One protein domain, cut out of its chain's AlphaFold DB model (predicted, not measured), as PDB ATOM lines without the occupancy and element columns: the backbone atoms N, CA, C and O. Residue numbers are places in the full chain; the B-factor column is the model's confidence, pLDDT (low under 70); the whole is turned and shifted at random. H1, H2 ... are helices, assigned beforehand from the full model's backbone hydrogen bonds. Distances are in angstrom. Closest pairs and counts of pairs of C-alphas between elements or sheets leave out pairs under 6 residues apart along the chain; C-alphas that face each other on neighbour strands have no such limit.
ATOM      1  N   TYR A  15     247.253 160.619 191.164       46.53
ATOM      2  CA  TYR A  15     246.445 159.621 190.454       46.53
ATOM      3  C   TYR A  15     245.437 160.261 189.490       46.53
ATOM      4  O   TYR A  15     245.223 159.746 188.389       46.53
ATOM      5  N   GLN A  16     244.824 161.391 189.866       45.19
ATOM      6  CA  GLN A  16     243.982 162.157 188.946       45.19
ATOM      7  C   GLN A  16     244.808 162.788 187.821       45.19
ATOM      8  O   GLN A  16     244.369 162.741 186.678       45.19
ATOM      9  N   MET A  17     246.013 163.288 188.102       48.06
ATOM     10  CA  MET A  17     246.935 163.822 187.093       48.06
ATOM     11  C   MET A  17     247.470 162.732 186.153       48.06
ATOM     12  O   MET A  17     247.587 162.978 184.957       48.06
ATOM     13  N   LYS A  18     247.710 161.510 186.651       40.81
ATOM     14  CA  LYS A  18     248.134 160.352 185.838       40.81
ATOM     15  C   LYS A  18     247.056 159.843 184.875       40.81
ATOM     16  O   LYS A  18     247.391 159.163 183.913       40.81
ATOM     17  N   ASN A  19     245.782 160.160 185.125       42.69
ATOM     18  CA  ASN A  19     244.635 159.662 184.356       42.69
ATOM     19  C   ASN A  19     243.981 160.702 183.434       42.69
ATOM     20  O   ASN A  19     242.988 160.394 182.772       42.69
ATOM     21  N   VAL A  20     244.521 161.919 183.334       51.56
ATOM     22  CA  VAL A  20     244.131 162.832 182.256       51.56
ATOM     23  C   VAL A  20     245.085 162.594 181.094       51.56
ATOM     24  O   VAL A  20     246.173 163.159 181.055       51.56
ATOM     25  N   ASN A  21     244.680 161.763 180.132       59.22
ATOM     26  CA  ASN A  21     245.325 161.714 178.819       59.22
ATOM     27  C   ASN A  21     245.161 163.087 178.149       59.22
ATOM     28  O   ASN A  21     244.197 163.341 177.427       59.22
ATOM     29  N   HIS A  22     246.070 164.003 178.467       76.00
ATOM     30  CA  HIS A  22     246.080 165.361 177.961       76.00
ATOM     31  C   HIS A  22     246.582 165.349 176.517       76.00
ATOM     32  O   HIS A  22     247.738 165.031 176.237       76.00
ATOM     33  N   ILE A  23     245.695 165.672 175.580       88.12
ATOM     34  CA  ILE A  23     245.992 165.633 174.149       88.12
ATOM     35  C   ILE A  23     246.582 166.987 173.740       88.12
ATOM     36  O   ILE A  23     245.864 167.855 173.255       88.12
ATOM     37  N   VAL A  24     247.897 167.154 173.909       90.94
ATOM     38  CA  VAL A  24     248.611 168.436 173.707       90.94
ATOM     39  C   VAL A  24     248.303 169.092 172.356       90.94
ATOM     40  O   VAL A  24     248.093 170.299 172.274       90.94
ATOM     41  N   TRP A  25     248.237 168.309 171.277       90.25
ATOM     42  CA  TRP A  25     247.931 168.853 169.952       90.25
ATOM     43  C   TRP A  25     246.494 169.382 169.845       90.25
ATOM     44  O   TRP A  25     246.245 170.316 169.088       90.25
ATOM     45  N   ALA A  26     245.547 168.835 170.613       92.62
ATOM     46  CA  ALA A  26     244.179 169.339 170.659       92.62
ATOM     47  C   ALA A  26     244.126 170.703 171.358       92.62
ATOM     48  O   ALA A  26     243.377 171.577 170.928       92.62
ATOM     49  N   ASP A  27     244.949 170.914 172.388       93.62
ATOM     50  CA  ASP A  27     245.090 172.222 173.035       93.62
ATOM     51  C   ASP A  27     245.722 173.252 172.109       93.62
ATOM     52  O   ASP A  27     245.242 174.380 172.044       93.62
ATOM     53  N   LEU A  28     246.717 172.854 171.313       94.56
ATOM     54  CA  LEU A  28     247.280 173.729 170.289       94.56
ATOM     55  C   LEU A  28     246.216 174.169 169.270       94.56
ATOM     56  O   LEU A  28     246.112 175.357 168.978       94.56
ATOM     57  N   ILE A  29     245.382 173.244 168.775       93.69
ATOM     58  CA  ILE A  29     244.285 173.596 167.856       93.69
ATOM     59  C   ILE A  29     243.287 174.541 168.533       93.69
ATOM     60  O   ILE A  29     242.827 175.484 167.894       93.69
ATOM     61  N   ARG A  30     242.969 174.341 169.821       94.69
ATOM     62  CA  ARG A  30     242.106 175.273 170.566       94.69
ATOM     63  C   ARG A  30     242.712 176.664 170.640       94.69
ATOM     64  O   ARG A  30     242.003 177.622 170.374       94.69
ATOM     65  N   VAL A  31     243.991 176.778 170.993       96.62
ATOM     66  CA  VAL A  31     244.680 178.074 171.074       96.62
ATOM     67  C   VAL A  31     244.649 178.771 169.716       96.62
ATOM     68  O   VAL A  31     244.273 179.937 169.646       96.62
ATOM     69  N   ILE A  32     244.953 178.045 168.636       95.75
ATOM     70  CA  ILE A  32     244.872 178.572 167.269       95.75
ATOM     71  C   ILE A  32     243.449 179.055 166.961       95.75
ATOM     72  O   ILE A  32     243.278 180.191 166.533       95.75
ATOM     73  N   ALA A  33     242.422 178.247 167.236       95.44
ATOM     74  CA  ALA A  33     241.033 178.622 166.983       95.44
ATOM     75  C   ALA A  33     240.582 179.839 167.816       95.44
ATOM     76  O   ALA A  33     239.868 180.690 167.292       95.44
ATOM     77  N   ILE A  34     241.026 179.964 169.075       96.00
ATOM     78  CA  ILE A  34     240.761 181.139 169.927       96.00
ATOM     79  C   ILE A  34     241.387 182.392 169.311       96.00
ATOM     80  O   ILE A  34     240.707 183.404 169.166       96.00
ATOM     81  N   LEU A  35     242.662 182.320 168.921       96.44
ATOM     82  CA  LEU A  35     243.346 183.445 168.283       96.44
ATOM     83  C   LEU A  35     242.655 183.839 166.976       96.44
ATOM     84  O   LEU A  35     242.441 185.021 166.736       96.44
ATOM     85  N   MET A  36     242.232 182.859 166.171       94.88
ATOM     86  CA  MET A  36     241.500 183.126 164.934       94.88
ATOM     87  C   MET A  36     240.162 183.837 165.185       94.88
ATOM     88  O   MET A  36     239.854 184.779 164.462       94.88
ATOM     89  N   VAL A  37     239.405 183.439 166.219       93.50
ATOM     90  CA  VAL A  37     238.159 184.120 166.626       93.50
ATOM     91  C   VAL A  37     238.425 185.565 167.050       93.50
ATOM     92  O   VAL A  37     237.712 186.471 166.632       93.50
ATOM     93  N   ILE A  38     239.457 185.807 167.859       93.56
ATOM     94  CA  ILE A  38     239.792 187.171 168.287       93.56
ATOM     95  C   ILE A  38     240.150 188.022 167.062       93.56
ATOM     96  O   ILE A  38     239.585 189.094 166.869       93.56
ATOM     97  N   CYS A  39     241.034 187.517 166.197       93.12
ATOM     98  CA  CYS A  39     241.478 188.246 165.015       93.12
ATOM     99  C   CYS A  39     240.345 188.524 164.017       93.12
ATOM    100  O   CYS A  39     240.337 189.602 163.427       93.12
ATOM    101  N   ILE A  40     239.405 187.591 163.809       88.88
ATOM    102  CA  ILE A  40     238.306 187.825 162.861       88.88
ATOM    103  C   ILE A  40     237.361 188.910 163.381       88.88
ATOM    104  O   ILE A  40     237.007 189.798 162.614       88.88
ATOM    105  N   HIS A  41     237.063 188.936 164.684       88.38
ATOM    106  CA  HIS A  41     236.211 189.973 165.276       88.38
ATOM    107  C   HIS A  41     236.863 191.358 165.301       88.38
ATOM    108  O   HIS A  41     236.177 192.365 165.156       88.38
ATOM    109  N   CYS A  42     238.195 191.441 165.379       88.12
ATOM    110  CA  CYS A  42     238.897 192.710 165.172       88.12
ATOM    111  C   CYS A  42     238.686 193.289 163.760       88.12
ATOM    112  O   CYS A  42     238.920 194.476 163.554       88.12
ATOM    113  N   SER A  43     238.263 192.467 162.792       84.19
ATOM    114  CA  SER A  43     237.991 192.904 161.422       84.19
ATOM    115  C   SER A  43     236.521 193.245 161.145       84.19
ATOM    116  O   SER A  43     236.228 193.782 160.077       84.19
ATOM    117  N   ASP A  44     235.600 192.983 162.082       80.50
ATOM    118  CA  ASP A  44     234.158 193.211 161.892       80.50
ATOM    119  C   ASP A  44     233.817 194.659 161.473       80.50
ATOM    120  O   ASP A  44     233.080 194.807 160.497       80.50
ATOM    121  N   PRO A  45     234.396 195.728 162.067       78.56
ATOM    122  CA  PRO A  45     234.104 197.106 161.650       78.56
ATOM    123  C   PRO A  45     234.349 197.377 160.157       78.56
ATOM    124  O   PRO A  45     233.602 198.125 159.528       78.56
ATOM    125  N   PHE A  46     235.361 196.733 159.566       77.50
ATOM    126  CA  PHE A  46     235.712 196.900 158.150       77.50
ATOM    127  C   PHE A  46     234.817 196.087 157.214       77.50
ATOM    128  O   PHE A  46     234.724 196.393 156.027       77.50
ATOM    129  N   ASN A  47     234.166 195.044 157.732       75.19
ATOM    130  CA  ASN A  47     233.288 194.182 156.950       75.19
ATOM    131  C   ASN A  47     231.815 194.602 157.043       75.19
ATOM    132  O   ASN A  47     231.054 194.334 156.119       75.19
ATOM    133  N   VAL A  48     231.392 195.238 158.135       75.94
ATOM    134  CA  VAL A  48     229.986 195.622 158.338       75.94
ATOM    135  C   VAL A  48     229.645 196.901 157.574       75.94
ATOM    136  O   VAL A  48     228.650 196.920 156.843       75.94
ATOM    137  N   SER A  49     230.498 197.931 157.645       80.69
ATOM    138  CA  SER A  49     230.268 199.206 156.946       80.69
ATOM    139  C   SER A  49     230.242 199.010 155.419       80.69
ATOM    140  O   SER A  49     231.219 198.508 154.848       80.69
ATOM    141  N   PRO A  50     229.145 199.389 154.731       80.25
ATOM    142  CA  PRO A  50     229.089 199.404 153.270       80.25
ATOM    143  C   PRO A  50     230.211 200.240 152.647       80.25
ATOM    144  O   PRO A  50     230.851 199.812 151.688       80.25
ATOM    145  N   GLU A  51     230.505 201.399 153.230       82.94
ATOM    146  CA  GLU A  51     231.539 202.324 152.771       82.94
ATOM    147  C   GLU A  51     232.927 201.689 152.891       82.94
ATOM    148  O   GLU A  51     233.725 201.742 151.952       82.94
ATOM    149  N   ALA A  52     233.207 201.036 154.025       82.12
ATOM    150  CA  ALA A  52     234.459 200.323 154.239       82.12
ATOM    151  C   ALA A  52     234.616 199.145 153.267       82.12
ATOM    152  O   ALA A  52     235.703 198.938 152.733       82.12
ATOM    153  N   ARG A  53     233.534 198.414 152.972       80.00
ATOM    154  CA  ARG A  53     233.547 197.297 152.012       80.00
ATOM    155  C   ARG A  53     233.812 197.725 150.573       80.00
ATOM    156  O   ARG A  53     234.455 196.972 149.841       80.00
ATOM    157  N   LEU A  54     233.320 198.897 150.170       83.44
ATOM    158  CA  LEU A  54     233.542 199.458 148.834       83.44
ATOM    159  C   LEU A  54     234.965 200.005 148.656       83.44
ATOM    160  O   LEU A  54     235.430 200.147 147.524       83.44
ATOM    161  N   ASN A  55     235.683 200.285 149.749       89.19
ATOM    162  CA  ASN A  55     237.087 200.668 149.680       89.19
ATOM    163  C   ASN A  55     237.946 199.484 149.174       89.19
ATOM    164  O   ASN A  55     237.976 198.434 149.821       89.19
ATOM    165  N   PRO A  56     238.702 199.629 148.065       88.50
ATOM    166  CA  PRO A  56     239.450 198.516 147.477       88.50
ATOM    167  C   PRO A  56     240.514 197.890 148.388       88.50
ATOM    168  O   PRO A  56     240.749 196.682 148.306       88.50
ATOM    169  N   GLU A  57     241.164 198.680 149.246       89.88
ATOM    170  CA  GLU A  57     242.205 198.184 150.152       89.88
ATOM    171  C   GLU A  57     241.599 197.418 151.325       89.88
ATOM    172  O   GLU A  57     242.040 196.307 151.630       89.88
ATOM    173  N   TYR A  58     240.554 197.968 151.946       88.31
ATOM    174  CA  TYR A  58     239.838 197.291 153.031       88.31
ATOM    175  C   TYR A  58     239.155 196.021 152.536       88.31
ATOM    176  O   TYR A  58     239.242 194.985 153.190       88.31
ATOM    177  N   ASN A  59     238.579 196.055 151.335       87.31
ATOM    178  CA  ASN A  59     238.021 194.880 150.686       87.31
ATOM    179  C   ASN A  59     239.081 193.787 150.466       87.31
ATOM    180  O   ASN A  59     238.857 192.620 150.797       87.31
ATOM    181  N   LEU A  60     240.257 194.158 149.943       89.88
ATOM    182  CA  LEU A  60     241.359 193.229 149.699       89.88
ATOM    183  C   LEU A  60     241.842 192.576 150.998       89.88
ATOM    184  O   LEU A  60     241.874 191.347 151.091       89.88
ATOM    185  N   TRP A  61     242.212 193.385 151.992       89.25
ATOM    186  CA  TRP A  61     242.761 192.885 153.251       89.25
ATOM    187  C   TRP A  61     241.712 192.162 154.091       89.25
ATOM    188  O   TRP A  61     242.005 191.083 154.605       89.25
ATOM    189  N   GLY A  62     240.483 192.681 154.153       87.44
ATOM    190  CA  GLY A  62     239.348 192.034 154.808       87.44
ATOM    191  C   GLY A  62     239.036 190.668 154.201       87.44
ATOM    192  O   GLY A  62     238.819 189.703 154.930       87.44
ATOM    193  N   SER A  63     239.138 190.531 152.875       88.38
ATOM    194  CA  SER A  63     238.969 189.239 152.200       88.38
ATOM    195  C   SER A  63     240.098 188.256 152.507       88.38
ATOM    196  O   SER A  63     239.827 187.082 152.762       88.38
ATOM    197  N   ILE A  64     241.358 188.710 152.506       90.31
ATOM    198  CA  ILE A  64     242.524 187.867 152.833       90.31
ATOM    199  C   ILE A  64     242.429 187.365 154.279       90.31
ATOM    200  O   ILE A  64     242.549 186.160 154.518       90.31
ATOM    201  N   TYR A  65     242.205 188.283 155.224       89.62
ATOM    202  CA  TYR A  65     242.103 187.982 156.652       89.62
ATOM    203  C   TYR A  65     240.877 187.125 156.952       89.62
ATOM    204  O   TYR A  65     241.002 186.066 157.567       89.62
ATOM    205  N   GLY A  66     239.702 187.533 156.473       87.75
ATOM    206  CA  GLY A  66     238.452 186.815 156.685       87.75
ATOM    207  C   GLY A  66     238.545 185.370 156.198       87.75
ATOM    208  O   GLY A  66     238.299 184.447 156.970       87.75
ATOM    209  N   ALA A  67     238.990 185.143 154.958       89.50
ATOM    210  CA  ALA A  67     239.119 183.792 154.410       89.50
ATOM    211  C   ALA A  67     240.082 182.900 155.216       89.50
ATOM    212  O   ALA A  67     239.822 181.708 155.380       89.50
ATOM    213  N   PHE A  68     241.168 183.467 155.751       91.56
ATOM    214  CA  PHE A  68     242.138 182.724 156.556       91.56
ATOM    215  C   PHE A  68     241.603 182.363 157.952       91.56
ATOM    216  O   PHE A  68     241.884 181.275 158.454       91.56
ATOM    217  N   LEU A  69     240.832 183.258 158.575       92.06
ATOM    218  CA  LEU A  69     240.419 183.154 159.980       92.06
ATOM    219  C   LEU A  69     239.062 182.455 160.186       92.06
ATOM    220  O   LEU A  69     238.808 181.908 161.258       92.06
ATOM    221  N   ARG A  70     238.211 182.392 159.155       86.88
ATOM    222  CA  ARG A  70     236.873 181.761 159.186       86.88
ATOM    223  C   ARG A  70     236.803 180.293 159.641       86.88
ATOM    224  O   ARG A  70     235.791 179.926 160.240       86.88
ATOM    225  N   PRO A  71     237.817 179.428 159.430       91.06
ATOM    226  CA  PRO A  71     237.757 178.041 159.901       91.06
ATOM    227  C   PRO A  71     237.685 177.872 161.430       91.06
ATOM    228  O   PRO A  71     237.487 176.755 161.907       91.06
ATOM    229  N   CYS A  72     237.833 178.945 162.213       92.31
ATOM    230  CA  CYS A  72     237.881 178.910 163.674       92.31
ATOM    231  C   CYS A  72     236.674 178.213 164.330       92.31
ATOM    232  O   CYS A  72     236.857 177.397 165.236       92.31
ATOM    233  N   VAL A  73     235.451 178.459 163.848       91.75
ATOM    234  CA  VAL A  73     234.226 177.858 164.408       91.75
ATOM    235  C   VAL A  73     234.140 176.351 164.112       91.75
ATOM    236  O   VAL A  73     234.026 175.574 165.066       91.75
ATOM    237  N   PRO A  74     234.253 175.881 162.849       93.12
ATOM    238  CA  PRO A  74     234.329 174.451 162.551       93.12
ATOM    239  C   PRO A  74     235.408 173.704 163.339       93.12
ATOM    240  O   PRO A  74     235.155 172.585 163.786       93.12
ATOM    241  N   LEU A  75     236.576 174.316 163.572       94.62
ATOM    242  CA  LEU A  75     237.637 173.713 164.383       94.62
ATOM    243  C   LEU A  75     237.171 173.437 165.821       94.62
ATOM    244  O   LEU A  75     237.387 172.333 166.325       94.62
ATOM    245  N   PHE A  76     236.477 174.380 166.470       95.19
ATOM    246  CA  PHE A  76     235.906 174.147 167.802       95.19
ATOM    247  C   PHE A  76     234.861 173.035 167.809       95.19
ATOM    248  O   PHE A  76     234.844 172.210 168.729       95.19
ATOM    249  N   VAL A  77     234.005 172.978 166.789       96.06
ATOM    250  CA  VAL A  77     232.970 171.944 166.694       96.06
ATOM    251  C   VAL A  77     233.599 170.569 166.458       96.06
ATOM    252  O   VAL A  77     233.256 169.611 167.150       96.06
ATOM    253  N   MET A  78     234.586 170.459 165.568       96.44
ATOM    254  CA  MET A  78     235.325 169.212 165.348       96.44
ATOM    255  C   MET A  78     236.054 168.748 166.614       96.44
ATOM    256  O   MET A  78     235.946 167.583 166.992       96.44
ATOM    257  N   LEU A  79     236.741 169.652 167.321       95.81
ATOM    258  CA  LEU A  79     237.371 169.340 168.608       95.81
ATOM    259  C   LEU A  79     236.347 168.872 169.648       95.81
ATOM    260  O   LEU A  79     236.614 167.947 170.414       95.81
ATOM    261  N   THR A  80     235.168 169.491 169.671       95.56
ATOM    262  CA  THR A  80     234.068 169.093 170.554       95.56
ATOM    263  C   THR A  80     233.624 167.664 170.256       95.56
ATOM    264  O   THR A  80     233.564 166.844 171.172       95.56
ATOM    265  N   GLY A  81     233.396 167.328 168.984       96.06
ATOM    266  CA  GLY A  81     233.032 165.975 168.564       96.06
ATOM    267  C   GLY A  81     234.111 164.942 168.889       96.06
ATOM    268  O   GLY A  81     233.824 163.912 169.488       96.06
ATOM    269  N   MET A  82     235.372 165.256 168.595       95.50
ATOM    270  CA  MET A  82     236.528 164.404 168.894       95.50
ATOM    271  C   MET A  82     236.649 164.035 170.381       95.50
ATOM    272  O   MET A  82     237.067 162.929 170.734       95.50
ATOM    273  N   LEU A  83     236.353 164.982 171.266       94.00
ATOM    274  CA  LEU A  83     236.644 164.843 172.691       94.00
ATOM    275  C   LEU A  83     235.448 164.413 173.529       94.00
ATOM    276  O   LEU A  83     235.646 163.896 174.627       94.00
ATOM    277  N   LEU A  84     234.231 164.685 173.061       94.88
ATOM    278  CA  LEU A  84     233.014 164.420 173.823       94.88
ATOM    279  C   LEU A  84     232.184 163.265 173.271       94.88
ATOM    280  O   LEU A  84     231.338 162.766 174.010       94.88
ATOM    281  N   LEU A  85     232.392 162.852 172.015       95.75
ATOM    282  CA  LEU A  85     231.656 161.737 171.424       95.75
ATOM    283  C   LEU A  85     232.465 160.425 171.486       95.75
ATOM    284  O   LEU A  85     233.676 160.445 171.255       95.75
ATOM    285  N   GLU A 191     231.525 151.966 160.425       94.62
ATOM    286  CA  GLU A 191     232.385 152.897 159.665       94.62
ATOM    287  C   GLU A 191     231.736 153.294 158.323       94.62
ATOM    288  O   GLU A 191     231.806 154.449 157.905       94.62
ATOM    289  N   LYS A 192     231.049 152.348 157.666       96.19
ATOM    290  CA  LYS A 192     230.320 152.587 156.412       96.19
ATOM    291  C   LYS A 192     229.177 153.588 156.594       96.19
ATOM    292  O   LYS A 192     229.049 154.502 155.787       96.19
ATOM    293  N   GLN A 193     228.365 153.441 157.642       97.06
ATOM    294  CA  GLN A 193     227.250 154.357 157.914       97.06
ATOM    295  C   GLN A 193     227.740 155.773 158.233       97.06
ATOM    296  O   GLN A 193     227.191 156.735 157.701       97.06
ATOM    297  N   MET A 194     228.812 155.905 159.023       96.75
ATOM    298  CA  MET A 194     229.420 157.211 159.310       96.75
ATOM    299  C   MET A 194     229.940 157.884 158.034       96.75
ATOM    300  O   MET A 194     229.688 159.065 157.817       96.75
ATOM    301  N   LYS A 195     230.611 157.131 157.151       96.25
ATOM    302  CA  LYS A 195     231.077 157.641 155.851       96.25
ATOM    303  C   LYS A 195     229.934 158.082 154.947       96.25
ATOM    304  O   LYS A 195     230.062 159.112 154.295       96.25
ATOM    305  N   ILE A 196     228.834 157.328 154.903       97.62
ATOM    306  CA  ILE A 196     227.643 157.711 154.133       97.62
ATOM    307  C   ILE A 196     227.096 159.035 154.665       97.62
ATOM    308  O   ILE A 196     226.925 159.961 153.879       97.62
ATOM    309  N   PHE A 197     226.912 159.165 155.985       97.38
ATOM    310  CA  PHE A 197     226.466 160.420 156.591       97.38
ATOM    311  C   PHE A 197     227.401 161.578 156.229       97.38
ATOM    312  O   PHE A 197     226.936 162.602 155.744       97.38
ATOM    313  N   LEU A 198     228.717 161.409 156.405       97.19
ATOM    314  CA  LEU A 198     229.706 162.442 156.079       97.19
ATOM    315  C   LEU A 198     229.715 162.803 154.589       97.19
ATOM    316  O   LEU A 198     229.934 163.961 154.256       97.19
ATOM    317  N   SER A 199     229.461 161.841 153.700       97.25
ATOM    318  CA  SER A 199     229.393 162.088 152.255       97.25
ATOM    319  C   SER A 199     228.157 162.907 151.892       97.25
ATOM    320  O   SER A 199     228.260 163.865 151.132       97.25
ATOM    321  N   VAL A 200     226.997 162.574 152.471       96.88
ATOM    322  CA  VAL A 200     225.766 163.356 152.286       96.88
ATOM    323  C   VAL A 200     225.927 164.750 152.893       96.88
ATOM    324  O   VAL A 200     225.647 165.735 152.218       96.88
ATOM    325  N   TRP A 201     226.452 164.852 154.117       96.75
ATOM    326  CA  TRP A 201     226.752 166.130 154.766       96.75
ATOM    327  C   TRP A 201     227.710 166.986 153.932       96.75
ATOM    328  O   TRP A 201     227.456 168.173 153.749       96.75
ATOM    329  N   PHE A 202     228.761 166.401 153.354       94.75
ATOM    330  CA  PHE A 202     229.685 167.131 152.487       94.75
ATOM    331  C   PHE A 202     228.967 167.758 151.285       94.75
ATOM    332  O   PHE A 202     229.218 168.915 150.970       94.75
ATOM    333  N   ILE A 203     228.015 167.047 150.667       93.75
ATOM    334  CA  ILE A 203     227.165 167.606 149.601       93.75
ATOM    335  C   ILE A 203     226.342 168.790 150.129       93.75
ATOM    336  O   ILE A 203     226.197 169.796 149.435       93.75
ATOM    337  N   THR A 204     225.844 168.719 151.370       92.81
ATOM    338  CA  THR A 204     225.051 169.812 151.954       92.81
ATOM    339  C   THR A 204     225.819 171.124 152.120       92.81
ATOM    340  O   THR A 204     225.195 172.181 152.068       92.81
ATOM    341  N   LEU A 205     227.154 171.085 152.236       90.50
ATOM    342  CA  LEU A 205     227.993 172.289 152.319       90.50
ATOM    343  C   LEU A 205     227.905 173.158 151.054       90.50
ATOM    344  O   LEU A 205     228.149 174.360 151.115       90.50
ATOM    345  N   PHE A 206     227.519 172.568 149.920       89.88
ATOM    346  CA  PHE A 206     227.367 173.269 148.644       89.88
ATOM    347  C   PHE A 206     225.938 173.779 148.397       89.88
ATOM    348  O   PHE A 206     225.732 174.598 147.505       89.88
ATOM    349  N   LEU A 207     224.946 173.344 149.185       89.88
ATOM    350  CA  LEU A 207     223.543 173.727 148.974       89.88
ATOM    351  C   LEU A 207     223.291 175.237 149.056       89.88
ATOM    352  O   LEU A 207     222.553 175.721 148.199       89.88
ATOM    353  N   PRO A 208     223.897 176.002 149.990       87.94
ATOM    354  CA  PRO A 208     223.736 177.454 150.007       87.94
ATOM    355  C   PRO A 208     224.174 178.118 148.695       87.94
ATOM    356  O   PRO A 208     223.499 179.024 148.215       87.94
ATOM    357  N   TYR A 209     225.243 177.616 148.068       88.56
ATOM    358  CA  TYR A 209     225.732 178.108 146.778       88.56
ATOM    359  C   TYR A 209     224.779 177.745 145.642       88.56
ATOM    360  O   TYR A 209     224.464 178.587 144.810       88.56
ATOM    361  N   CYS A 210     224.265 176.512 145.620       90.44
ATOM    362  CA  CYS A 210     223.242 176.123 144.651       90.44
ATOM    363  C   CYS A 210     221.975 176.979 144.796       90.44
ATOM    364  O   CYS A 210     221.355 177.341 143.799       90.44
ATOM    365  N   GLN A 211     221.592 177.323 146.027       88.12
ATOM    366  CA  GLN A 211     220.426 178.164 146.276       88.12
ATOM    367  C   GLN A 211     220.599 179.597 145.781       88.12
ATOM    368  O   GLN A 211     219.613 180.217 145.397       88.12
ATOM    369  N   GLU A 212     221.829 180.107 145.807       87.56
ATOM    370  CA  GLU A 212     222.156 181.443 145.316       87.56
ATOM    371  C   GLU A 212     222.298 181.476 143.788       87.56
ATOM    372  O   GLU A 212     221.682 182.298 143.121       87.56
ATOM    373  N   TYR A 213     223.077 180.554 143.218       89.19
ATOM    374  CA  TYR A 213     223.489 180.631 141.813       89.19
ATOM    375  C   TYR A 213     222.645 179.789 140.847       89.19
ATOM    376  O   TYR A 213     222.754 179.977 139.638       89.19
ATOM    377  N   ILE A 214     221.842 178.838 141.340       92.62
ATOM    378  CA  ILE A 214     221.043 177.937 140.490       92.62
ATOM    379  C   ILE A 214     219.549 178.186 140.687       92.62
ATOM    380  O   ILE A 214     218.837 178.450 139.722       92.62
ATOM    381  N   SER A 215     219.049 178.057 141.918       90.88
ATOM    382  CA  SER A 215     217.634 178.294 142.229       90.88
ATOM    383  C   SER A 215     217.396 178.400 143.730       90.88
ATOM    384  O   SER A 215     217.761 177.500 144.483       90.88
ATOM    385  N   SER A 216     216.645 179.412 144.164       86.25
ATOM    386  CA  SER A 216     216.205 179.551 145.558       86.25
ATOM    387  C   SER A 216     215.357 178.372 146.061       86.25
ATOM    388  O   SER A 216     215.184 178.224 147.272       86.25
ATOM    389  N   TYR A 217     214.856 177.522 145.151       90.44
ATOM    390  CA  TYR A 217     213.972 176.392 145.444       90.44
ATOM    391  C   TYR A 217     214.649 175.011 145.459       90.44
ATOM    392  O   TYR A 217     213.971 173.978 145.481       90.44
ATOM    393  N   ILE A 218     215.988 174.965 145.435       90.31
ATOM    394  CA  ILE A 218     216.768 173.716 145.478       90.31
ATOM    395  C   ILE A 218     216.300 172.811 146.628       90.31
ATOM    396  O   ILE A 218     216.245 173.215 147.788       90.31
ATOM    397  N   GLY A 219     215.982 171.552 146.309       89.50
ATOM    398  CA  GLY A 219     215.579 170.559 147.309       89.50
ATOM    399  C   GLY A 219     214.258 170.876 148.021       89.50
ATOM    400  O   GLY A 219     214.033 170.358 149.114       89.50
ATOM    401  N   GLY A 220     213.404 171.722 147.436       90.56
ATOM    402  CA  GLY A 220     212.095 172.073 147.991       90.56
ATOM    403  C   GLY A 220     212.125 173.175 149.049       90.56
ATOM    404  O   GLY A 220     211.147 173.324 149.783       90.56
ATOM    405  N   THR A 221     213.222 173.936 149.154       90.88
ATOM    406  CA  THR A 221     213.253 175.129 150.012       90.88
ATOM    407  C   THR A 221     212.417 176.250 149.411       90.88
ATOM    408  O   THR A 221     212.320 176.360 148.196       90.88
ATOM    409  N   CYS A 222     211.799 177.097 150.219       88.56
ATOM    410  CA  CYS A 222     211.072 178.278 149.756       88.56
ATOM    411  C   CYS A 222     210.857 179.247 150.925       88.56
ATOM    412  O   CYS A 222     211.233 178.945 152.050       88.56
ATOM    413  N   ALA A 223     210.206 180.387 150.675       84.75
ATOM    414  CA  ALA A 223     209.986 181.429 151.685       84.75
ATOM    415  C   ALA A 223     209.265 180.957 152.967       84.75
ATOM    416  O   ALA A 223     209.375 181.612 153.993       84.75
ATOM    417  N   TRP A 224     208.517 179.849 152.914       86.25
ATOM    418  CA  TRP A 224     207.831 179.264 154.073       86.25
ATOM    419  C   TRP A 224     208.406 177.901 154.497       86.25
ATOM    420  O   TRP A 224     207.910 177.303 155.450       86.25
ATOM    421  N   ASN A 225     209.429 177.392 153.801       88.56
ATOM    422  CA  ASN A 225     210.068 176.115 154.109       88.56
ATOM    423  C   ASN A 225     211.587 176.193 153.942       88.56
ATOM    424  O   ASN A 225     212.114 176.000 152.845       88.56
ATOM    425  N   ASP A 226     212.306 176.354 155.046       85.19
ATOM    426  CA  ASP A 226     213.768 176.254 155.055       85.19
ATOM    427  C   ASP A 226     214.272 174.800 155.155       85.19
ATOM    428  O   ASP A 226     215.458 174.518 154.961       85.19
ATOM    429  N   TYR A 227     213.368 173.845 155.396       89.69
ATOM    430  CA  TYR A 227     213.672 172.432 155.626       89.69
ATOM    431  C   TYR A 227     213.683 171.634 154.313       89.69
ATOM    432  O   TYR A 227     212.794 170.831 154.025       89.69
ATOM    433  N   GLY A 228     214.703 171.870 153.485       90.69
ATOM    434  CA  GLY A 228     214.893 171.153 152.217       90.69
ATOM    435  C   GLY A 228     215.240 169.665 152.363       90.69
ATOM    436  O   GLY A 228     215.511 169.161 153.451       90.69
ATOM    437  N   THR A 229     215.324 168.958 151.230       93.56
ATOM    438  CA  THR A 229     215.537 167.495 151.143       93.56
ATOM    439  C   THR A 229     216.674 166.961 152.024       93.56
ATOM    440  O   THR A 229     216.555 165.884 152.603       93.56
ATOM    441  N   LEU A 230     217.789 167.692 152.127       93.75
ATOM    442  CA  LEU A 230     218.984 167.264 152.868       93.75
ATOM    443  C   LEU A 230     219.177 168.006 154.198       93.75
ATOM    444  O   LEU A 230     220.249 167.919 154.796       93.75
ATOM    445  N   TYR A 231     218.151 168.710 154.681       91.94
ATOM    446  CA  TYR A 231     218.208 169.536 155.886       91.94
ATOM    447  C   TYR A 231     218.808 168.799 157.096       91.94
ATOM    448  O   TYR A 231     219.760 169.280 157.710       91.94
ATOM    449  N   TYR A 232     218.334 167.584 157.387       91.44
ATOM    450  CA  TYR A 232     218.765 166.799 158.554       91.44
ATOM    451  C   TYR A 232     220.197 166.252 158.468       91.44
ATOM    452  O   TYR A 232     220.741 165.794 159.472       91.44
ATOM    453  N   PHE A 233     220.809 166.294 157.282       92.31
ATOM    454  CA  PHE A 233     222.215 165.945 157.074       92.31
ATOM    455  C   PHE A 233     223.122 167.172 157.054       92.31
ATOM    456  O   PHE A 233     224.328 167.002 156.931       92.31
ATOM    457  N   SER A 234     222.566 168.382 157.143       91.12
ATOM    458  CA  SER A 234     223.313 169.636 157.113       91.12
ATOM    459  C   SER A 234     223.698 170.107 158.518       91.12
ATOM    460  O   SER A 234     223.419 169.450 159.525       91.12
ATOM    461  N   GLY A 235     224.356 171.261 158.602       90.31
ATOM    462  CA  GLY A 235     224.624 171.891 159.886       90.31
ATOM    463  C   GLY A 235     225.964 171.509 160.516       90.31
ATOM    464  O   GLY A 235     226.820 170.837 159.931       90.31
ATOM    465  N   PHE A 236     226.127 171.929 161.771       93.25
ATOM    466  CA  PHE A 236     227.313 171.656 162.586       93.25
ATOM    467  C   PHE A 236     227.411 170.201 163.080       93.25
ATOM    468  O   PHE A 236     228.469 169.776 163.551       93.25
ATOM    469  N   SER A 237     226.350 169.405 162.925       92.56
ATOM    470  CA  SER A 237     226.324 167.972 163.259       92.56
ATOM    471  C   SER A 237     227.373 167.172 162.474       92.56
ATOM    472  O   SER A 237     228.037 166.298 163.033       92.56
ATOM    473  N   GLY A 238     227.596 167.504 161.200       95.25
ATOM    474  CA  GLY A 238     228.618 166.843 160.397       95.25
ATOM    475  C   GLY A 238     230.042 167.205 160.810       95.25
ATOM    476  O   GLY A 238     230.897 166.326 160.797       95.25
ATOM    477  N   TYR A 239     230.297 168.426 161.298       96.06
ATOM    478  CA  TYR A 239     231.593 168.768 161.901       96.06
ATOM    479  C   TYR A 239     231.836 167.998 163.206       96.06
ATOM    480  O   TYR A 239     232.949 167.514 163.419       96.06
ATOM    481  N   LEU A 240     230.807 167.812 164.047       96.31
ATOM    482  CA  LEU A 240     230.907 166.944 165.229       96.31
ATOM    483  C   LEU A 240     231.297 165.517 164.826       96.31
ATOM    484  O   LEU A 240     232.232 164.944 165.389       96.31
ATOM    485  N   LEU A 241     230.604 164.956 163.829       97.00
ATOM    486  CA  LEU A 241     230.900 163.615 163.333       97.00
ATOM    487  C   LEU A 241     232.292 163.526 162.719       97.00
ATOM    488  O   LEU A 241     232.994 162.549 162.954       97.00
ATOM    489  N   LEU A 242     232.697 164.527 161.939       96.62
ATOM    490  CA  LEU A 242     233.991 164.555 161.273       96.62
ATOM    491  C   LEU A 242     235.126 164.553 162.299       96.62
ATOM    492  O   LEU A 242     236.067 163.776 162.164       96.62
ATOM    493  N   GLY A 243     235.009 165.363 163.354       96.00
ATOM    494  CA  GLY A 243     235.960 165.372 164.463       96.00
ATOM    495  C   GLY A 243     236.034 164.033 165.200       96.00
ATOM    496  O   GLY A 243     237.127 163.511 165.421       96.00
ATOM    497  N   TYR A 244     234.879 163.438 165.518       96.12
ATOM    498  CA  TYR A 244     234.803 162.100 166.113       96.12
ATOM    499  C   TYR A 244     235.443 161.027 165.217       96.12
ATOM    500  O   TYR A 244     236.248 160.216 165.671       96.12
ATOM    501  N   TYR A 245     235.128 161.052 163.923       96.00
ATOM    502  CA  TYR A 245     235.585 160.074 162.946       96.00
ATOM    503  C   TYR A 245     237.102 160.158 162.712       96.00
ATOM    504  O   TYR A 245     237.789 159.138 162.711       96.00
ATOM    505  N   LEU A 246     237.653 161.363 162.531       93.31
ATOM    506  CA  LEU A 246     239.070 161.543 162.197       93.31
ATOM    507  C   LEU A 246     240.021 161.135 163.326       93.31
ATOM    508  O   LEU A 246     241.137 160.713 163.026       93.31
ATOM    509  N   LYS A 247     239.575 161.214 164.585       88.56
ATOM    510  CA  LYS A 247     240.367 160.869 165.771       88.56
ATOM    511  C   LYS A 247     240.980 159.470 165.692       88.56
ATOM    512  O   LYS A 247     242.188 159.323 165.824       88.56
ATOM    513  N   ASP A 248     240.140 158.466 165.442       81.88
ATOM    514  CA  ASP A 248     240.514 157.050 165.569       81.88
ATOM    515  C   ASP A 248     240.363 156.266 164.252       81.88
ATOM    516  O   ASP A 248     240.568 155.049 164.224       81.88
ATOM    517  N   ARG A 249     239.927 156.916 163.159       84.94
ATOM    518  CA  ARG A 249     239.641 156.257 161.866       84.94
ATOM    519  C   ARG A 249     240.359 156.886 160.673       84.94
ATOM    520  O   ARG A 249     240.124 156.461 159.537       84.94
ATOM    521  N   ASN A 250     241.250 157.856 160.886       83.31
ATOM    522  CA  ASN A 250     242.129 158.326 159.821       83.31
ATOM    523  C   ASN A 250     243.192 157.257 159.504       83.31
ATOM    524  O   ASN A 250     244.107 157.022 160.285       83.31
ATOM    525  N   LYS A 251     243.063 156.609 158.341       86.88
ATOM    526  CA  LYS A 251     243.988 155.563 157.862       86.88
ATOM    527  C   LYS A 251     245.096 156.117 156.954       86.88
ATOM    528  O   LYS A 251     245.910 155.351 156.444       86.88
ATOM    529  N   LEU A 252     245.104 157.425 156.686       88.38
ATOM    530  CA  LEU A 252     246.119 158.052 155.843       88.38
ATOM    531  C   LEU A 252     247.444 158.176 156.605       88.38
ATOM    532  O   LEU A 252     247.466 158.430 157.806       88.38
ATOM    533  N   SER A 253     248.566 158.031 155.893       92.06
ATOM    534  CA  SER A 253     249.873 158.357 156.467       92.06
ATOM    535  C   SER A 253     249.972 159.858 156.742       92.06
ATOM    536  O   SER A 253     249.365 160.651 156.021       92.06
ATOM    537  N   MET A 254     250.798 160.256 157.717       89.44
ATOM    538  CA  MET A 254     250.990 161.665 158.098       89.44
ATOM    539  C   MET A 254     251.214 162.563 156.868       89.44
ATOM    540  O   MET A 254     250.494 163.538 156.671       89.44
ATOM    541  N   LYS A 255     252.129 162.169 155.970       93.31
ATOM    542  CA  LYS A 255     252.413 162.911 154.731       93.31
ATOM    543  C   LYS A 255     251.166 163.088 153.859       93.31
ATOM    544  O   LYS A 255     250.922 164.184 153.370       93.31
ATOM    545  N   LYS A 256     250.375 162.026 153.660       93.88
ATOM    546  CA  LYS A 256     249.139 162.092 152.864       93.88
ATOM    547  C   LYS A 256     248.089 162.972 153.537       93.88
ATOM    548  O   LYS A 256     247.426 163.729 152.841       93.88
ATOM    549  N   THR A 257     247.963 162.901 154.862       91.44
ATOM    550  CA  THR A 257     247.068 163.776 155.628       91.44
ATOM    551  C   THR A 257     247.464 165.236 155.472       91.44
ATOM    552  O   THR A 257     246.617 166.024 155.080       91.44
ATOM    553  N   VAL A 258     248.735 165.594 155.675       92.69
ATOM    554  CA  VAL A 258     249.201 166.984 155.525       92.69
ATOM    555  C   VAL A 258     248.978 167.499 154.109       92.69
ATOM    556  O   VAL A 258     248.434 168.585 153.941       92.69
ATOM    557  N   VAL A 259     249.336 166.717 153.086       95.75
ATOM    558  CA  VAL A 259     249.118 167.117 151.688       95.75
ATOM    559  C   VAL A 259     247.631 167.325 151.403       95.75
ATOM    560  O   VAL A 259     247.260 168.350 150.840       95.75
ATOM    561  N   LEU A 260     246.768 166.399 151.830       94.00
ATOM    562  CA  LEU A 260     245.325 166.536 151.647       94.00
ATOM    563  C   LEU A 260     244.775 167.759 152.394       94.00
ATOM    564  O   LEU A 260     243.997 168.513 151.820       94.00
ATOM    565  N   SER A 261     245.199 167.990 153.638       91.62
ATOM    566  CA  SER A 261     244.800 169.158 154.425       91.62
ATOM    567  C   SER A 261     245.224 170.467 153.765       91.62
ATOM    568  O   SER A 261     244.415 171.385 153.701       91.62
ATOM    569  N   LEU A 262     246.446 170.550 153.227       94.19
ATOM    570  CA  LEU A 262     246.922 171.732 152.503       94.19
ATOM    571  C   LEU A 262     246.114 171.980 151.229       94.19
ATOM    572  O   LEU A 262     245.764 173.125 150.953       94.19
ATOM    573  N   ILE A 263     245.776 170.928 150.478       95.50
ATOM    574  CA  ILE A 263     244.927 171.043 149.284       95.50
ATOM    575  C   ILE A 263     243.531 171.537 149.675       95.50
ATOM    576  O   ILE A 263     243.064 172.528 149.121       95.50
ATOM    577  N   LEU A 264     242.881 170.892 150.647       92.12
ATOM    578  CA  LEU A 264     241.534 171.265 151.093       92.12
ATOM    579  C   LEU A 264     241.494 172.688 151.658       92.12
ATOM    580  O   LEU A 264     240.579 173.441 151.335       92.12
ATOM    581  N   PHE A 265     242.499 173.070 152.449       91.00
ATOM    582  CA  PHE A 265     242.629 174.427 152.971       91.00
ATOM    583  C   PHE A 265     242.830 175.441 151.845       91.00
ATOM    584  O   PHE A 265     242.132 176.443 151.815       91.00
ATOM    585  N   SER A 266     243.722 175.170 150.888       93.19
ATOM    586  CA  SER A 266     243.994 176.091 149.776       93.19
ATOM    587  C   SER A 266     242.772 176.281 148.879       93.19
ATOM    588  O   SER A 266     242.460 177.404 148.493       93.19
ATOM    589  N   VAL A 267     242.046 175.199 148.584       92.75
ATOM    590  CA  VAL A 267     240.801 175.252 147.803       92.75
ATOM    591  C   VAL A 267     239.717 176.014 148.566       92.75
ATOM    592  O   VAL A 267     239.113 176.928 148.011       92.75
ATOM    593  N   GLY A 268     239.495 175.690 149.845       90.88
ATOM    594  CA  GLY A 268     238.508 176.378 150.681       90.88
ATOM    595  C   GLY A 268     238.832 177.860 150.882       90.88
ATOM    596  O   GLY A 268     237.937 178.702 150.797       90.88
ATOM    597  N   TYR A 269     240.113 178.186 151.061       92.06
ATOM    598  CA  TYR A 269     240.614 179.554 151.134       92.06
ATOM    599  C   TYR A 269     240.350 180.299 149.828       92.06
ATOM    600  O   TYR A 269     239.779 181.381 149.870       92.06
ATOM    601  N   ALA A 270     240.696 179.719 148.675       93.06
ATOM    602  CA  ALA A 270     240.478 180.353 147.378       93.06
ATOM    603  C   ALA A 270     238.987 180.622 147.119       93.06
ATOM    604  O   ALA A 270     238.630 181.739 146.755       93.06
ATOM    605  N   ILE A 271     238.113 179.637 147.363       90.56
ATOM    606  CA  ILE A 271     236.656 179.798 147.205       90.56
ATOM    607  C   ILE A 271     236.146 180.933 148.095       90.56
ATOM    608  O   ILE A 271     235.448 181.826 147.617       90.56
ATOM    609  N   THR A 272     236.532 180.922 149.372       90.00
ATOM    610  CA  THR A 272     236.109 181.944 150.335       90.00
ATOM    611  C   THR A 272     236.645 183.319 149.959       90.00
ATOM    612  O   THR A 272     235.885 184.274 149.938       90.00
ATOM    613  N   TYR A 273     237.929 183.426 149.620       91.38
ATOM    614  CA  TYR A 273     238.579 184.682 149.259       91.38
ATOM    615  C   TYR A 273     237.952 185.303 148.010       91.38
ATOM    616  O   TYR A 273     237.480 186.436 148.065       91.38
ATOM    617  N   TYR A 274     237.914 184.571 146.892       91.75
ATOM    618  CA  TYR A 274     237.393 185.113 145.636       91.75
ATOM    619  C   TYR A 274     235.896 185.393 145.722       91.75
ATOM    620  O   TYR A 274     235.441 186.431 145.245       91.75
ATOM    621  N   GLY A 275     235.139 184.495 146.351       89.88
ATOM    622  CA  GLY A 275     233.702 184.650 146.504       89.88
ATOM    623  C   GLY A 275     233.323 185.814 147.413       89.88
ATOM    624  O   GLY A 275     232.528 186.663 147.014       89.88
ATOM    625  N   PHE A 276     233.951 185.912 148.588       88.06
ATOM    626  CA  PHE A 276     233.720 187.012 149.520       88.06
ATOM    627  C   PHE A 276     234.098 188.361 148.912       88.06
ATOM    628  O   PHE A 276     233.308 189.303 148.963       88.06
ATOM    629  N   ARG A 277     235.273 188.441 148.279       88.81
ATOM    630  CA  ARG A 277     235.763 189.655 147.625       88.81
ATOM    631  C   ARG A 277     234.828 190.116 146.511       88.81
ATOM    632  O   ARG A 277     234.455 191.281 146.452       88.81
ATOM    633  N   ASN A 278     234.418 189.188 145.645       88.56
ATOM    634  CA  ASN A 278     233.490 189.491 144.561       88.56
ATOM    635  C   ASN A 278     232.145 189.981 145.101       88.56
ATOM    636  O   ASN A 278     231.619 190.977 144.618       88.56
ATOM    637  N   MET A 279     231.600 189.311 146.117       87.38
ATOM    638  CA  MET A 279     230.295 189.674 146.649       87.38
ATOM    639  C   MET A 279     230.332 191.043 147.342       87.38
ATOM    640  O   MET A 279     229.518 191.906 147.042       87.38
ATOM    641  N   THR A 280     231.321 191.286 148.205       84.44
ATOM    642  CA  THR A 280     231.464 192.557 148.942       84.44
ATOM    643  C   THR A 280     231.833 193.756 148.070       84.44
ATOM    644  O   THR A 280     231.668 194.887 148.517       84.44
ATOM    645  N   SER A 281     232.297 193.527 146.839       84.62
ATOM    646  CA  SER A 281     232.518 194.591 145.851       84.62
ATOM    647  C   SER A 281     231.236 195.068 145.155       84.62
ATOM    648  O   SER A 281     231.266 196.074 144.448       84.62
ATOM    649  N   GLN A 282     230.116 194.357 145.332       85.50
ATOM    650  CA  GLN A 282     228.835 194.726 144.736       85.50
ATOM    651  C   GLN A 282     228.100 195.739 145.628       85.50
ATOM    652  O   GLN A 282     227.995 195.512 146.836       85.50
ATOM    653  N   PRO A 283     227.563 196.833 145.056       79.75
ATOM    654  CA  PRO A 283     226.896 197.881 145.830       79.75
ATOM    655  C   PRO A 283     225.581 197.411 146.469       79.75
ATOM    656  O   PRO A 283     225.310 197.765 147.612       79.75
ATOM    657  N   ASP A 284     224.815 196.553 145.784       82.94
ATOM    658  CA  ASP A 284     223.477 196.109 146.214       82.94
ATOM    659  C   ASP A 284     223.474 194.693 146.828       82.94
ATOM    660  O   ASP A 284     222.515 193.931 146.695       82.94
ATOM    661  N   ILE A 285     224.577 194.307 147.476       84.25
ATOM    662  CA  ILE A 285     224.713 192.994 148.116       84.25
ATOM    663  C   ILE A 285     223.702 192.820 149.262       84.25
ATOM    664  O   ILE A 285     223.626 193.632 150.184       84.25
ATOM    665  N   THR A 286     222.972 191.705 149.256       83.94
ATOM    666  CA  THR A 286     222.116 191.317 150.389       83.94
ATOM    667  C   THR A 286     222.933 190.707 151.534       83.94
ATOM    668  O   THR A 286     223.961 190.066 151.305       83.94
ATOM    669  N   GLU A 287     222.458 190.813 152.778       76.81
ATOM    670  CA  GLU A 287     223.106 190.150 153.926       76.81
ATOM    671  C   GLU A 287     223.284 188.647 153.684       76.81
ATOM    672  O   GLU A 287     224.367 188.106 153.881       76.81
ATOM    673  N   ARG A 288     222.270 187.988 153.115       75.69
ATOM    674  CA  ARG A 288     222.322 186.569 152.736       75.69
ATOM    675  C   ARG A 288     223.489 186.240 151.797       75.69
ATOM    676  O   ARG A 288     224.167 185.228 151.977       75.69
ATOM    677  N   GLN A 289     223.705 187.062 150.774       83.62
ATOM    678  CA  GLN A 289     224.801 186.885 149.821       83.62
ATOM    679  C   GLN A 289     226.161 187.116 150.471       83.62
ATOM    680  O   GLN A 289     227.124 186.410 150.168       83.62
ATOM    681  N   MET A 290     226.235 188.075 151.394       78.12
ATOM    682  CA  MET A 290     227.429 188.305 152.194       78.12
ATOM    683  C   MET A 290     227.738 187.081 153.057       78.12
ATOM    684  O   MET A 290     228.852 186.553 153.028       78.12
ATOM    685  N   GLU A 291     226.727 186.582 153.764       78.75
ATOM    686  CA  GLU A 291     226.845 185.483 154.711       78.75
ATOM    687  C   GLU A 291     227.239 184.150 154.070       78.75
ATOM    688  O   GLU A 291     227.866 183.310 154.726       78.75
ATOM    689  N   LEU A 292     226.945 183.977 152.776       83.19
ATOM    690  CA  LEU A 292     227.284 182.790 151.988       83.19
ATOM    691  C   LEU A 292     228.767 182.405 152.100       83.19
ATOM    692  O   LEU A 292     229.100 181.221 152.131       83.19
ATOM    693  N   PHE A 293     229.644 183.406 152.188       79.62
ATOM    694  CA  PHE A 293     231.087 183.221 152.345       79.62
ATOM    695  C   PHE A 293     231.579 183.533 153.764       79.62
ATOM    696  O   PHE A 293     232.773 183.389 154.034       79.62
ATOM    697  N   PHE A 294     230.692 183.944 154.682       67.81
ATOM    698  CA  PHE A 294     231.025 184.082 156.100       67.81
ATOM    699  C   PHE A 294     230.976 182.752 156.840       67.81
ATOM    700  O   PHE A 294     231.885 182.455 157.620       67.81
ATOM    701  N   TYR A 295     229.933 181.961 156.591       59.22
ATOM    702  CA  TYR A 295     229.666 180.739 157.329       59.22
ATOM    703  C   TYR A 295     229.772 179.517 156.420       59.22
ATOM    704  O   TYR A 295     229.017 179.348 155.471       59.22
ATOM    705  N   THR A 296     230.655 178.578 156.769       47.16
ATOM    706  CA  THR A 296     230.713 177.260 156.108       47.16
ATOM    707  C   THR A 296     229.445 176.420 156.316       47.16
ATOM    708  O   THR A 296     229.271 175.394 155.668       47.16
ATOM    709  N   VAL A 297     228.581 176.823 157.250       41.88
ATOM    710  CA  VAL A 297     227.266 176.247 157.531       41.88
ATOM    711  C   VAL A 297     226.347 177.411 157.871       41.88
ATOM    712  O   VAL A 297     226.587 178.084 158.868       41.88
ATOM    713  N   ARG A 298     225.311 177.625 157.058       43.16
ATOM    714  CA  ARG A 298     224.238 178.596 157.306       43.16
ATOM    715  C   ARG A 298     223.693 178.442 158.743       43.16
ATOM    716  O   ARG A 298     223.116 177.390 159.032       43.16
ATOM    717  N   PRO A 299     223.791 179.451 159.625       36.28
ATOM    718  CA  PRO A 299     222.741 179.687 160.607       36.28
ATOM    719  C   PRO A 299     221.521 180.154 159.806       36.28
ATOM    720  O   PRO A 299     221.646 181.056 158.984       36.28
ATOM    721  N   MET A 300     220.377 179.475 159.910       30.19
ATOM    722  CA  MET A 300     219.168 179.977 159.248       30.19
ATOM    723  C   MET A 300     218.897 181.384 159.772       30.19
ATOM    724  O   MET A 300     218.837 181.582 160.983       30.19
ATOM    725  N   SER A 301     218.810 182.329 158.840       27.72
ATOM    726  CA  SER A 301     218.380 183.700 159.075       27.72
ATOM    727  C   SER A 301     217.030 183.683 159.790       27.72
ATOM    728  O   SER A 301     216.089 183.065 159.286       27.72
ATOM    729  N   PHE A 302     216.976 184.329 160.952       26.94
ATOM    730  CA  PHE A 302     215.741 184.862 161.519       26.94
ATOM    731  C   PHE A 302     215.518 186.268 160.974       26.94
ATOM    732  O   PHE A 302     216.537 186.966 160.773       26.94
TER     733      PHE A 302
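What this domain is: This is residues 15 to 85 and 191 to 302 of the 302 residues of the protein "Surface polysaccharide O-acyltransferase, integral membrane enzyme" of Bacteroides xylanisolvens (UniProt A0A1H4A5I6). Long helix H2 runs out along the long axis and H5 and H6, one after the other, fold back beside it, with short H3 and H4 at the turn; H10, the longest helix, packs on H5, while H9 crosses H6 and lies between H6 and H7. Residues 15 to 22, of which 15 to 18 belong to H1, stick out at one end. The printed part has 183 residues with eleven named helices, H1 to H11 in order, and no named strand: the class is all helix. It is compact, radius of gyration of the C-alphas 18.3 A, with an elongated outline of 60 by 38 by 32 A.

Where its parts are: Find C-alpha 15 at (246.445, 159.621, 190.454), where H1, residues 15 to 18, begins. H2, residues 24 to 41, runs 26.2 A from C-alpha 24 at (248.611, 168.436, 173.707). Next look for H3, residues 44 to 48, H4, residues 50 to 54, H5, residues 56 to 69, 19.8 A, and H6, residues 72 to 84, 18.3 A. Past the cut come H7, residues 191 to 204, 20.0 A, H8, residues 207 to 213, and H9, residues 237 to 249, 17.8 A. H10, residues 254 to 280, runs 37.7 A, and H11, residues 287 to 291, ends at C-alpha 291 (226.845, 185.483, 154.711).

How they stand to each other: Start at H2, which touches H6 at a shallow tilt of 30 degrees, opposite ways, closest C-alphas Ala 33 and Cys 72, 4.6 A. With residues 36 to 40 alone it touches H5, closest C-alphas Met 36 and Leu 69, 5.1 A. H3 touches H5, Phe 46 to Tyr 58, 6.6 A; H4 and H5 only just touch, only at the corner, with 3 pairs of C-alphas within 8 A. H10, with residues 269 to 280 alone, touches H5 at 33 degrees, shallow but only just short of steep, C-alphas Ala 67 and Tyr 273 closest, 5.3 A. H11 touches H10, C-alphas Met 279 and Met 290 closest, 6.4 A; H8 is close to H11 but not clearly touching, 7.5 A. H9 touches H6 at a steep tilt of 58 degrees, Met 78 to Gly 243, 4.0 A, and H7 at 39 degrees, Trp 201 to Gly 238, 6.0 A. H1 touches no helix. In H2 to H8, H10 and H11 every O i to N i+4 pair is within hydrogen-bond range, in H9 8 of 9; H1 is too short for one.

The domain as a whole: C-alphas Tyr 15 and Pro 283 are farthest apart, 61.9 A. Residues 86 to 190 are not printed; C-alphas 85 and 191 are 14.7 A apart. The link from H8 to H9, residues 214 to 236, is long. Low pLDDT, under 70, lies at residues 15 to 21 and 294 to 302.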